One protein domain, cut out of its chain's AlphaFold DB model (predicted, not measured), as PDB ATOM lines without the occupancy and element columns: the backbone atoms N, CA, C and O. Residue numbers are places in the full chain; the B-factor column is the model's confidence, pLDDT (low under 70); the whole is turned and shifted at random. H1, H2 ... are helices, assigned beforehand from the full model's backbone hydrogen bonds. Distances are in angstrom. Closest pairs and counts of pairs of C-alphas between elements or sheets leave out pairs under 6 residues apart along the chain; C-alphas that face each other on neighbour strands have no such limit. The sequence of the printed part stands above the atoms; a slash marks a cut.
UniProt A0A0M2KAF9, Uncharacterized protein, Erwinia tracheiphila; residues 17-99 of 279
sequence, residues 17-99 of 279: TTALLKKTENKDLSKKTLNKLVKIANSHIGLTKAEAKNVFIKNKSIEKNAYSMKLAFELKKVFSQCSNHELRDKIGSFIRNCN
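AT A GLANCE: This is residues 17 to 99 of the 279 residues of an uncharacterized protein of Erwinia tracheiphila (UniProt A0A0M2KAF9). A helical hairpin, H4 and H5 side by side, makes one layer, and the shorter H1 and H3 with the long H2 make a second layer over one side of it. H2 and H3 cross each other at a steep tilt, H3 meets H5 near the hairpin's open end, and H1 packs on H4. The printed part has 83 residues with five named helices, H1 to H5 in order, and no named strand: all helix. It is compact, with a radius of gyration of the C-alphas of 11.3 A, and rounded, spanning 29 by 23 by 20 A.

IN THESE COORDINATES: H1 is residues 17 to 21, beginning at C-alpha 17 (41.921, 40.097, -56.719). H2 is residues 31 to 45, 20.1 A long, and H3 is residues 49 to 56. H4, residues 66 to 81, is 23.6 A long. H5, residues 85 to 98, is 19.9 A long and ends at C-alpha 98 (41.832, 33.518, -43.309).

HOW THE PARTS SIT: H1 touches H4, the hub, with residues 74 to 81 of H4 alone; the closest C-alphas are those of Thr 17 and Glu 74, 5.3 A apart. H2 touches H3 at a steep tilt of 57 degrees, opposite ways, closest at C-alphas Val 38 and Ala 52, 5.1 A. Residues 41 to 45 of H2 alone touch H4, with C-alphas 45 and 67 closest at 5.8 A. H3 touches residues 94 to 98 of H5 alone, with C-alphas 55 and 94 closest at 5.7 A. H4 and H5 form a hairpin at a shallow tilt of 16 degrees, closest at C-alphas 72 and 95, 4.9 A. H2 and H5 are apart. Every O i to N i+4 pair is within hydrogen-bond range in H1, H2, H3 and H5, and 11 of 12 in H4.

THE WHOLE: The C-alphas of Glu 25 and Asn 65, the two farthest apart, are 30.9 A apart. The printed part has no cut and no long link. Residues 66 and 99 have pLDDT under 70.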
ATOM      1  N   THR A  17      41.392  40.798 -55.541       90.38
ATOM      2  CA  THR A  17      41.921  40.097 -56.719       90.38
ATOM      3  C   THR A  17      42.588  41.064 -57.692       90.38
ATOM      4  O   THR A  17      43.775  40.940 -57.989       90.38
ATOM      5  N   THR A  18      41.851  42.072 -58.161       91.00
ATOM      6  CA  THR A  18      42.357  43.019 -59.170       91.00
ATOM      7  C   THR A  18      43.520  43.860 -58.637       91.00
ATOM      8  O   THR A  18      44.494  44.090 -59.356       91.00
ATOM      9  N   ALA A  19      43.500  44.248 -57.359       93.44
ATOM     10  CA  ALA A  19      44.601  44.974 -56.732       93.44
ATOM     11  C   ALA A  19      45.903  44.157 -56.657       93.44
ATOM     12  O   ALA A  19      46.990  44.719 -56.835       93.44
ATOM     13  N   LEU A  20      45.806  42.851 -56.388       93.12
ATOM     14  CA  LEU A  20      46.959  41.951 -56.328       93.12
ATOM     15  C   LEU A  20      47.450  41.527 -57.716       93.12
ATOM     16  O   LEU A  20      48.663  41.495 -57.919       93.12
ATOM     17  N   LEU A  21      46.556  41.301 -58.686       89.25
ATOM     18  CA  LEU A  21      46.936  41.035 -60.082       89.25
ATOM     19  C   LEU A  21      47.777  42.182 -60.667       89.25
ATOM     20  O   LEU A  21      48.778  41.952 -61.332       89.25
ATOM     21  N   LYS A  22      47.489  43.438 -60.298       91.69
ATOM     22  CA  LYS A  22      48.321  44.612 -60.653       91.69
ATOM     23  C   LYS A  22      49.736  44.599 -60.049       91.69
ATOM     24  O   LYS A  22      50.489  45.568 -60.226       91.69
ATOM     25  N   LYS A  23      50.069  43.604 -59.227       90.81
ATOM     26  CA  LYS A  23      51.318  43.493 -58.462       90.81
ATOM     27  C   LYS A  23      51.997  42.135 -58.645       90.81
ATOM     28  O   LYS A  23      53.002  41.923 -57.978       90.81
ATOM     29  N   THR A  24      51.515  41.267 -59.535       84.75
ATOM     30  CA  THR A  24      52.088  39.925 -59.769       84.75
ATOM     31  C   THR A  24      53.549  39.962 -60.202       84.75
ATOM     32  O   THR A  24      54.351  39.151 -59.750       84.75
ATOM     33  N   GLU A  25      53.923  40.981 -60.973       83.31
ATOM     34  CA  GLU A  25      55.302  41.204 -61.435       83.31
ATOM     35  C   GLU A  25      56.232  41.791 -60.357       83.31
ATOM     36  O   GLU A  25      57.428  41.974 -60.583       83.31
ATOM     37  N   ASN A  26      55.712  42.141 -59.177       84.62
ATOM     38  CA  ASN A  26      56.534  42.700 -58.110       84.62
ATOM     39  C   ASN A  26      57.164  41.588 -57.278       84.62
ATOM     40  O   ASN A  26      56.454  40.730 -56.766       84.62
ATOM     41  N   LYS A  27      58.471  41.696 -57.017       81.25
ATOM     42  CA  LYS A  27      59.180  40.797 -56.096       81.25
ATOM     43  C   LYS A  27      58.505  40.706 -54.715       81.25
ATOM     44  O   LYS A  27      58.339  39.623 -54.183       81.25
ATOM     45  N   ASP A  28      58.050  41.840 -54.172       86.00
ATOM     46  CA  ASP A  28      57.283  41.867 -52.923       86.00
ATOM     47  C   ASP A  28      56.214  42.982 -52.895       86.00
ATOM     48  O   ASP A  28      56.230  43.958 -53.662       86.00
ATOM     49  N   LEU A  29      55.271  42.861 -51.960       91.62
ATOM     50  CA  LEU A  29      54.244  43.850 -51.655       91.62
ATOM     51  C   LEU A  29      54.775  44.916 -50.689       91.62
ATOM     52  O   LEU A  29      54.932  44.685 -49.492       91.62
ATOM     53  N   SER A  30      54.950  46.137 -51.200       93.12
ATOM     54  CA  SER A  30      55.338  47.292 -50.381       93.12
ATOM     55  C   SER A  30      54.353  47.572 -49.233       93.12
ATOM     56  O   SER A  30      53.146  47.344 -49.357       93.12
ATOM     57  N   LYS A  31      54.820  48.229 -48.161       93.94
ATOM     58  CA  LYS A  31      53.961  48.728 -47.064       93.94
ATOM     59  C   LYS A  31      52.786  49.579 -47.570       93.94
ATOM     60  O   LYS A  31      51.697  49.545 -47.001       93.94
ATOM     61  N   LYS A  32      52.980  50.345 -48.651       93.88
ATOM     62  CA  LYS A  32      51.912  51.141 -49.280       93.88
ATOM     63  C   LYS A  32      50.863  50.245 -49.943       93.88
ATOM     64  O   LYS A  32      49.676  50.528 -49.815       93.88
ATOM     65  N   THR A  33      51.290  49.173 -50.606       95.19
ATOM     66  CA  THR A  33      50.408  48.160 -51.205       95.19
ATOM     67  C   THR A  33      49.588  47.446 -50.136       95.19
ATOM     68  O   THR A  33      48.365  47.431 -50.229       95.19
ATOM     69  N   LEU A  34      50.233  46.955 -49.075       97.00
ATOM     70  CA  LEU A  34      49.549  46.257 -47.982       97.00
ATOM     71  C   LEU A  34      48.493  47.144 -47.305       97.00
ATOM     72  O   LEU A  34      47.369  46.712 -47.077       97.00
ATOM     73  N   ASN A  35      48.797  48.425 -47.073       96.25
ATOM     74  CA  ASN A  35      47.813  49.372 -46.537       96.25
ATOM     75  C   ASN A  35      46.620  49.616 -47.477       96.25
ATOM     76  O   ASN A  35      45.527  49.911 -46.998       96.25
ATOM     77  N   LYS A  36      46.805  49.519 -48.798       96.94
ATOM     78  CA  LYS A  36      45.690  49.602 -49.753       96.94
ATOM     79  C   LYS A  36      44.826  48.347 -49.710       96.94
ATOM     80  O   LYS A  36      43.612  48.487 -49.658       96.94
ATOM     81  N   LEU A  37      45.430  47.160 -49.631       97.31
ATOM     82  CA  LEU A  37      44.699  45.897 -49.472       97.31
ATOM     83  C   LEU A  37      43.862  45.884 -48.187       97.31
ATOM     84  O   LEU A  37      42.709  45.476 -48.219       97.31
ATOM     85  N   VAL A  38      44.388  46.436 -47.086       96.38
ATOM     86  CA  VAL A  38      43.619  46.630 -45.842       96.38
ATOM     87  C   VAL A  38      42.376  47.495 -46.068       96.38
ATOM     88  O   VAL A  38      41.309  47.173 -45.554       96.38
ATOM     89  N   LYS A  39      42.500  48.599 -46.818       94.12
ATOM     90  CA  LYS A  39      41.359  49.479 -47.120       94.12
ATOM     91  C   LYS A  39      40.327  48.771 -47.995       94.12
ATOM     92  O   LYS A  39      39.152  48.828 -47.665       94.12
ATOM     93  N   ILE A  40      40.778  48.085 -49.044       96.19
ATOM     94  CA  ILE A  40      39.917  47.356 -49.984       96.19
ATOM     95  C   ILE A  40      39.171  46.225 -49.273       96.19
ATOM     96  O   ILE A  40      37.958  46.129 -49.395       96.19
ATOM     97  N   ALA A  41      39.858  45.406 -48.471       94.06
ATOM     98  CA  ALA A  41      39.207  44.339 -47.715       94.06
ATOM     99  C   ALA A  41      38.187  44.882 -46.702       94.06
ATOM    100  O   ALA A  41      37.135  44.282 -46.501       94.06
ATOM    101  N   ASN A  42      38.447  46.049 -46.110       92.12
ATOM    102  CA  ASN A  42      37.477  46.676 -45.222       92.12
ATOM    103  C   ASN A  42      36.226  47.182 -45.954       92.12
ATOM    104  O   ASN A  42      35.131  46.994 -45.437       92.12
ATOM    105  N   SER A  43      36.362  47.784 -47.139       84.00
ATOM    106  CA  SER A  43      35.217  48.347 -47.871       84.00
ATOM    107  C   SER A  43      34.474  47.355 -48.774       84.00
ATOM    108  O   SER A  43      33.265  47.483 -48.916       84.00
ATOM    109  N   HIS A  44      35.158  46.376 -49.372       83.19
ATOM    110  CA  HIS A  44      34.582  45.478 -50.391       83.19
ATOM    111  C   HIS A  44      34.330  44.053 -49.878       83.19
ATOM    112  O   HIS A  44      33.474  43.329 -50.400       83.19
ATOM    113  N   ILE A  45      35.091  43.624 -48.866       87.69
ATOM    114  CA  ILE A  45      34.940  42.293 -48.271       87.69
ATOM    115  C   ILE A  45      34.114  42.351 -46.989       87.69
ATOM    116  O   ILE A  45      33.332  41.439 -46.769       87.69
ATOM    117  N   GLY A  46      34.234  43.418 -46.192       83.75
ATOM    118  CA  GLY A  46      33.492  43.596 -44.937       83.75
ATOM    119  C   GLY A  46      34.303  43.293 -43.671       83.75
ATOM    120  O   GLY A  46      33.782  43.409 -42.568       83.75
ATOM    121  N   LEU A  47      35.594  42.961 -43.806       85.50
ATOM    122  CA  LEU A  47      36.497  42.763 -42.666       85.50
ATOM    123  C   LEU A  47      36.690  44.060 -41.878       85.50
ATOM    124  O   LEU A  47      36.810  45.142 -42.458       85.50
ATOM    125  N   THR A  48      36.852  43.986 -40.562       89.75
ATOM    126  CA  THR A  48      37.306  45.152 -39.800       89.75
ATOM    127  C   THR A  48      38.733  45.537 -40.214       89.75
ATOM    128  O   THR A  48      39.554  44.714 -40.633       89.75
ATOM    129  N   LYS A  49      39.098  46.814 -40.036       90.88
ATOM    130  CA  LYS A  49      40.483  47.269 -40.271       90.88
ATOM    131  C   LYS A  49      41.504  46.506 -39.416       90.88
ATOM    132  O   LYS A  49      42.665  46.425 -39.811       90.88
ATOM    133  N   ALA A  50      41.111  46.001 -38.246       88.75
ATOM    134  CA  ALA A  50      41.987  45.232 -37.367       88.75
ATOM    135  C   ALA A  50      42.268  43.835 -37.940       88.75
ATOM    136  O   ALA A  50      43.436  43.464 -38.063       88.75
ATOM    137  N   GLU A  51      41.228  43.120 -38.369       91.44
ATOM    138  CA  GLU A  51      41.348  41.803 -39.009       91.44
ATOM    139  C   GLU A  51      42.136  41.890 -40.318       91.44
ATOM    140  O   GLU A  51      43.113  41.167 -40.510       91.44
ATOM    141  N   ALA A  52      41.812  42.855 -41.181       93.88
ATOM    142  CA  ALA A  52      42.536  43.040 -42.436       93.88
ATOM    143  C   ALA A  52      44.030  43.364 -42.204       93.88
ATOM    144  O   ALA A  52      44.897  42.893 -42.942       93.88
ATOM    145  N   LYS A  53      44.369  44.133 -41.154       94.56
ATOM    146  CA  LYS A  53      45.772  44.359 -40.751       94.56
ATOM    147  C   LYS A  53      46.435  43.085 -40.234       94.56
ATOM    148  O   LYS A  53      47.628  42.906 -40.487       94.56
ATOM    149  N   ASN A  54      45.708  42.246 -39.495       93.81
ATOM    150  CA  ASN A  54      46.233  40.968 -39.023       93.81
ATOM    151  C   ASN A  54      46.644  40.102 -40.217       93.81
ATOM    152  O   ASN A  54      47.805  39.706 -40.262       93.81
ATOM    153  N   VAL A  55      45.790  39.960 -41.234       95.50
ATOM    154  CA  VAL A  55      46.107  39.174 -42.438       95.50
ATOM    155  C   VAL A  55      47.248  39.799 -43.251       95.50
ATOM    156  O   VAL A  55      48.310  39.196 -43.385       95.50
ATOM    157  N   PHE A  56      47.078  41.022 -43.768       96.62
ATOM    158  CA  PHE A  56      47.992  41.557 -44.790       96.62
ATOM    159  C   PHE A  56      49.305  42.125 -44.254       96.62
ATOM    160  O   PHE A  56      50.305  42.130 -44.967       96.62
ATOM    161  N   ILE A  57      49.309  42.678 -43.037       94.00
ATOM    162  CA  ILE A  57      50.482  43.387 -42.496       94.00
ATOM    163  C   ILE A  57      51.205  42.534 -41.466       94.00
ATOM    164  O   ILE A  57      52.430  42.462 -41.490       94.00
ATOM    165  N   LYS A  58      50.460  41.924 -40.541       92.25
ATOM    166  CA  LYS A  58      51.051  41.154 -39.440       92.25
ATOM    167  C   LYS A  58      51.230  39.676 -39.773       92.25
ATOM    168  O   LYS A  58      51.867  38.986 -38.987       92.25
ATOM    169  N   ASN A  59      50.663  39.211 -40.890       91.94
ATOM    170  CA  ASN A  59      50.632  37.806 -41.276       91.94
ATOM    171  C   ASN A  59      50.122  36.899 -40.138       91.94
ATOM    172  O   ASN A  59      50.732  35.882 -39.820       91.94
ATOM    173  N   LYS A  60      49.029  37.319 -39.495       91.25
ATOM    174  CA  LYS A  60      48.355  36.626 -38.397       91.25
ATOM    175  C   LYS A  60      46.969  36.178 -38.824       91.25
ATOM    176  O   LYS A  60      46.280  36.900 -39.548       91.25
ATOM    177  N   SER A  61      46.564  35.044 -38.278       88.81
ATOM    178  CA  SER A  61      45.229  34.499 -38.432       88.81
ATOM    179  C   SER A  61      44.129  35.424 -37.918       88.81
ATOM    180  O   SER A  61      44.337  36.230 -37.005       88.81
ATOM    181  N   ILE A  62      42.952  35.275 -38.513       85.81
ATOM    182  CA  ILE A  62      41.690  35.876 -38.078       85.81
ATOM    183  C   ILE A  62      40.644  34.775 -37.892       85.81
ATOM    184  O   ILE A  62      40.824  33.663 -38.382       85.81
ATOM    185  N   GLU A  63      39.573  35.085 -37.163       81.62
ATOM    186  CA  GLU A  63      38.466  34.156 -36.942       81.62
ATOM    187  C   GLU A  63      37.773  33.798 -38.263       81.62
ATOM    188  O   GLU A  63      37.547  34.663 -39.116       81.62
ATOM    189  N   LYS A  64      37.422  32.516 -38.421       78.69
ATOM    190  CA  LYS A  64      36.708  32.025 -39.598       78.69
ATOM    191  C   LYS A  64      35.246  32.488 -39.555       78.69
ATOM    192  O   LYS A  64      34.437  31.978 -38.794       78.69
ATOM    193  N   ASN A  65      34.913  33.436 -40.419       73.81
ATOM    194  CA  ASN A  65      33.564  33.945 -40.681       73.81
ATOM    195  C   ASN A  65      33.342  34.209 -42.186       73.81
ATOM    196  O   ASN A  65      34.274  34.093 -42.990       73.81
ATOM    197  N   ALA A  66      32.127  34.611 -42.576       69.44
ATOM    198  CA  ALA A  66      31.764  34.880 -43.974       69.44
ATOM    199  C   ALA A  66      32.739  35.836 -44.695       69.44
ATOM    200  O   ALA A  66      33.120  35.595 -45.842       69.44
ATOM    201  N   TYR A  67      33.220  36.883 -44.016       82.38
ATOM    202  CA  TYR A  67      34.137  37.867 -44.598       82.38
ATOM    203  C   TYR A  67      35.564  37.326 -44.753       82.38
ATOM    204  O   TYR A  67      36.212  37.574 -45.773       82.38
ATOM    205  N   SER A  68      36.055  36.550 -43.782       82.38
ATOM    206  CA  SER A  68      37.350  35.861 -43.893       82.38
ATOM    207  C   SER A  68      37.361  34.844 -45.046       82.38
ATOM    208  O   SER A  68      38.330  34.789 -45.803       82.38
ATOM    209  N   MET A  69      36.251  34.122 -45.256       78.31
ATOM    210  CA  MET A  69      36.100  33.150 -46.344       78.31
ATOM    211  C   MET A  69      36.033  33.843 -47.708       78.31
ATOM    212  O   MET A  69      36.741  33.450 -48.637       78.31
ATOM    213  N   LYS A  70      35.270  34.941 -47.814       83.75
ATOM    214  CA  LYS A  70      35.228  35.782 -49.019       83.75
ATOM    215  C   LYS A  70      36.616  36.333 -49.374       83.75
ATOM    216  O   LYS A  70      36.997  36.338 -50.544       83.75
ATOM    217  N   LEU A  71      37.408  36.744 -48.376       92.44
ATOM    218  CA  LEU A  71      38.798  37.153 -48.602       92.44
ATOM    219  C   LEU A  71      39.663  35.986 -49.103       92.44
ATOM    220  O   LEU A  71      40.418  36.159 -50.060       92.44
ATOM    221  N   ALA A  72      39.559  34.806 -48.486       86.69
ATOM    222  CA  ALA A  72      40.315  33.625 -48.900       86.69
ATOM    223  C   ALA A  72      40.033  33.248 -50.364       86.69
ATOM    224  O   ALA A  72      40.959  32.900 -51.096       86.69
ATOM    225  N   PHE A  73      38.781  33.367 -50.809       80.12
ATOM    226  CA  PHE A  73      38.386  33.111 -52.191       80.12
ATOM    227  C   PHE A  73      39.032  34.086 -53.188       80.12
ATOM    228  O   PHE A  73      39.663  33.653 -54.153       80.12
ATOM    229  N   GLU A  74      38.962  35.395 -52.927       88.75
ATOM    230  CA  GLU A  74      39.639  36.413 -53.749       88.75
ATOM    231  C   GLU A  74      41.156  36.168 -53.825       88.75
ATOM    232  O   GLU A  74      41.771  36.282 -54.883       88.75
ATOM    233  N   LEU A  75      41.777  35.765 -52.715       92.25
ATOM    234  CA  LEU A  75      43.201  35.432 -52.687       92.25
ATOM    235  C   LEU A  75      43.525  34.175 -53.510       92.25
ATOM    236  O   LEU A  75      44.546  34.155 -54.199       92.25
ATOM    237  N   LYS A  76      42.658  33.153 -53.492       83.69
ATOM    238  CA  LYS A  76      42.818  31.929 -54.300       83.69
ATOM    239  C   LYS A  76      42.757  32.215 -55.806       83.69
ATOM    240  O   LYS A  76      43.565  31.651 -56.543       83.69
ATOM    241  N   LYS A  77      41.896  33.140 -56.256       82.62
ATOM    242  CA  LYS A  77      41.851  33.593 -57.665       82.62
ATOM    243  C   LYS A  77      43.190  34.167 -58.133       82.62
ATOM    244  O   LYS A  77      43.595  33.941 -59.269       82.62
ATOM    245  N   VAL A  78      43.878  34.910 -57.265       86.25
ATOM    246  CA  VAL A  78      45.211  35.454 -57.568       86.25
ATOM    247  C   VAL A  78      46.267  34.357 -57.489       86.25
ATOM    248  O   VAL A  78      47.161  34.313 -58.326       86.25
ATOM    249  N   PHE A  79      46.171  33.465 -56.501       83.38
ATOM    250  CA  PHE A  79      47.122  32.371 -56.308       83.38
ATOM    251  C   PHE A  79      47.231  31.464 -57.544       83.38
ATOM    252  O   PHE A  79      48.343  31.077 -57.900       83.38
ATOM    253  N   SER A  80      46.114  31.170 -58.224       76.06
ATOM    254  CA  SER A  80      46.108  30.362 -59.454       76.06
ATOM    255  C   SER A  80      46.718  31.074 -60.666       76.06
ATOM    256  O   SER A  80      47.246  30.419 -61.558       76.06
ATOM    257  N   GLN A  81      46.690  32.408 -60.687       78.94
ATOM    258  CA  GLN A  81      47.165  33.238 -61.802       78.94
ATOM    259  C   GLN A  81      48.564  33.833 -61.568       78.94
ATOM    260  O   GLN A  81      49.136  34.461 -62.457       78.94
ATOM    261  N   CYS A  82      49.133  33.672 -60.370       81.75
ATOM    262  CA  CYS A  82      50.416  34.255 -59.994       81.75
ATOM    263  C   CYS A  82      51.578  33.306 -60.315       81.75
ATOM    264  O   CYS A  82      51.806  32.319 -59.612       81.75
ATOM    265  N   SER A  83      52.367  33.644 -61.337       78.81
ATOM    266  CA  SER A  83      53.598  32.916 -61.692       78.81
ATOM    267  C   SER A  83      54.791  33.258 -60.785       78.81
ATOM    268  O   SER A  83      55.761  32.508 -60.730       78.81
ATOM    269  N   ASN A  84      54.732  34.377 -60.056       84.94
ATOM    270  CA  ASN A  84      55.776  34.805 -59.125       84.94
ATOM    271  C   ASN A  84      55.711  34.004 -57.816       84.94
ATOM    272  O   ASN A  84      54.760  34.157 -57.047       84.94
ATOM    273  N   HIS A  85      56.732  33.181 -57.558       83.69
ATOM    274  CA  HIS A  85      56.776  32.262 -56.418       83.69
ATOM    275  C   HIS A  85      56.787  32.977 -55.057       83.69
ATOM    276  O   HIS A  85      56.008  32.615 -54.181       83.69
ATOM    277  N   GLU A  86      57.599  34.028 -54.882       84.69
ATOM    278  CA  GLU A  86      57.694  34.760 -53.606       84.69
ATOM    279  C   GLU A  86      56.347  35.404 -53.237       84.69
ATOM    280  O   GLU A  86      55.872  35.324 -52.100       84.69
ATOM    281  N   LEU A  87      55.685  36.011 -54.226       87.06
ATOM    282  CA  LEU A  87      54.364  36.591 -54.023       87.06
ATOM    283  C   LEU A  87      53.295  35.513 -53.812       87.06
ATOM    284  O   LEU A  87      52.408  35.691 -52.975       87.06
ATOM    285  N   ARG A  88      53.382  34.396 -54.538       86.56
ATOM    286  CA  ARG A  88      52.466  33.260 -54.404       86.56
ATOM    287  C   ARG A  88      52.535  32.652 -53.004       86.56
ATOM    288  O   ARG A  88      51.482  32.432 -52.407       86.56
ATOM    289  N   ASP A  89      53.725  32.497 -52.429       86.81
ATOM    290  CA  ASP A  89      53.910  32.039 -51.044       86.81
ATOM    291  C   ASP A  89      53.276  33.005 -50.039       86.81
ATOM    292  O   ASP A  89      52.587  32.592 -49.097       86.81
ATOM    293  N   LYS A  90      53.451  34.312 -50.268       91.38
ATOM    294  CA  LYS A  90      52.856  35.363 -49.434       91.38
ATOM    295  C   LYS A  90      51.327  35.340 -49.498       91.38
ATOM    296  O   LYS A  90      50.671  35.408 -48.458       91.38
ATOM    297  N   ILE A  91      50.757  35.181 -50.693       90.75
ATOM    298  CA  ILE A  91      49.311  35.012 -50.898       90.75
ATOM    299  C   ILE A  91      48.823  33.722 -50.228       90.75
ATOM    300  O   ILE A  91      47.816  33.753 -49.522       90.75
ATOM    301  N   GLY A  92      49.560  32.616 -50.361       86.94
ATOM    302  CA  GLY A  92      49.270  31.355 -49.676       86.94
ATOM    303  C   GLY A  92      49.219  31.516 -48.155       86.94
ATOM    304  O   GLY A  92      48.328  30.981 -47.497       86.94
ATOM    305  N   SER A  93      50.117  32.323 -47.586       90.50
ATOM    306  CA  SER A  93      50.089  32.667 -46.162       90.50
ATOM    307  C   SER A  93      48.849  33.473 -45.771       90.50
ATOM    308  O   SER A  93      48.231  33.188 -44.746       90.50
ATOM    309  N   PHE A  94      48.429  34.433 -46.598       94.56
ATOM    310  CA  PHE A  94      47.183  35.166 -46.360       94.56
ATOM    311  C   PHE A  94      45.962  34.240 -46.395       94.56
ATOM    312  O   PHE A  94      45.121  34.337 -45.506       94.56
ATOM    313  N   ILE A  95      45.906  33.300 -47.346       85.38
ATOM    314  CA  ILE A  95      44.830  32.298 -47.437       85.38
ATOM    315  C   ILE A  95      44.765  31.461 -46.153       85.38
ATOM    316  O   ILE A  95      43.690  31.318 -45.576       85.38
ATOM    317  N   ARG A  96      45.906  30.958 -45.656       85.50
ATOM    318  CA  ARG A  96      45.958  30.195 -44.391       85.50
ATOM    319  C   ARG A  96      45.468  31.013 -43.196       85.50
ATOM    320  O   ARG A  96      44.704  30.511 -42.374       85.50
ATOM    321  N   ASN A  97      45.853  32.284 -43.131       88.44
ATOM    322  CA  ASN A  97      45.452  33.189 -42.056       88.44
ATOM    323  C   ASN A  97      43.954  33.530 -42.075       88.44
ATOM    324  O   ASN A  97      43.399  33.892 -41.042       88.44
ATOM    325  N   CYS A  98      43.285  33.396 -43.218       82.50
ATOM    326  CA  CYS A  98      41.832  33.518 -43.309       82.50
ATOM    327  C   CYS A  98      41.081  32.247 -42.868       82.50
ATOM    328  O   CYS A  98      39.880  32.317 -42.642       82.50
ATOM    329  N   ASN A  99      41.773  31.107 -42.740       69.00
ATOM    330  CA  ASN A  99      41.172  29.780 -42.559       69.00
ATOM    331  C   ASN A  99      41.527  29.115 -41.217       69.00
ATOM    332  O   ASN A  99      41.412  27.898 -41.087       69.00
TER     333      ASN A  99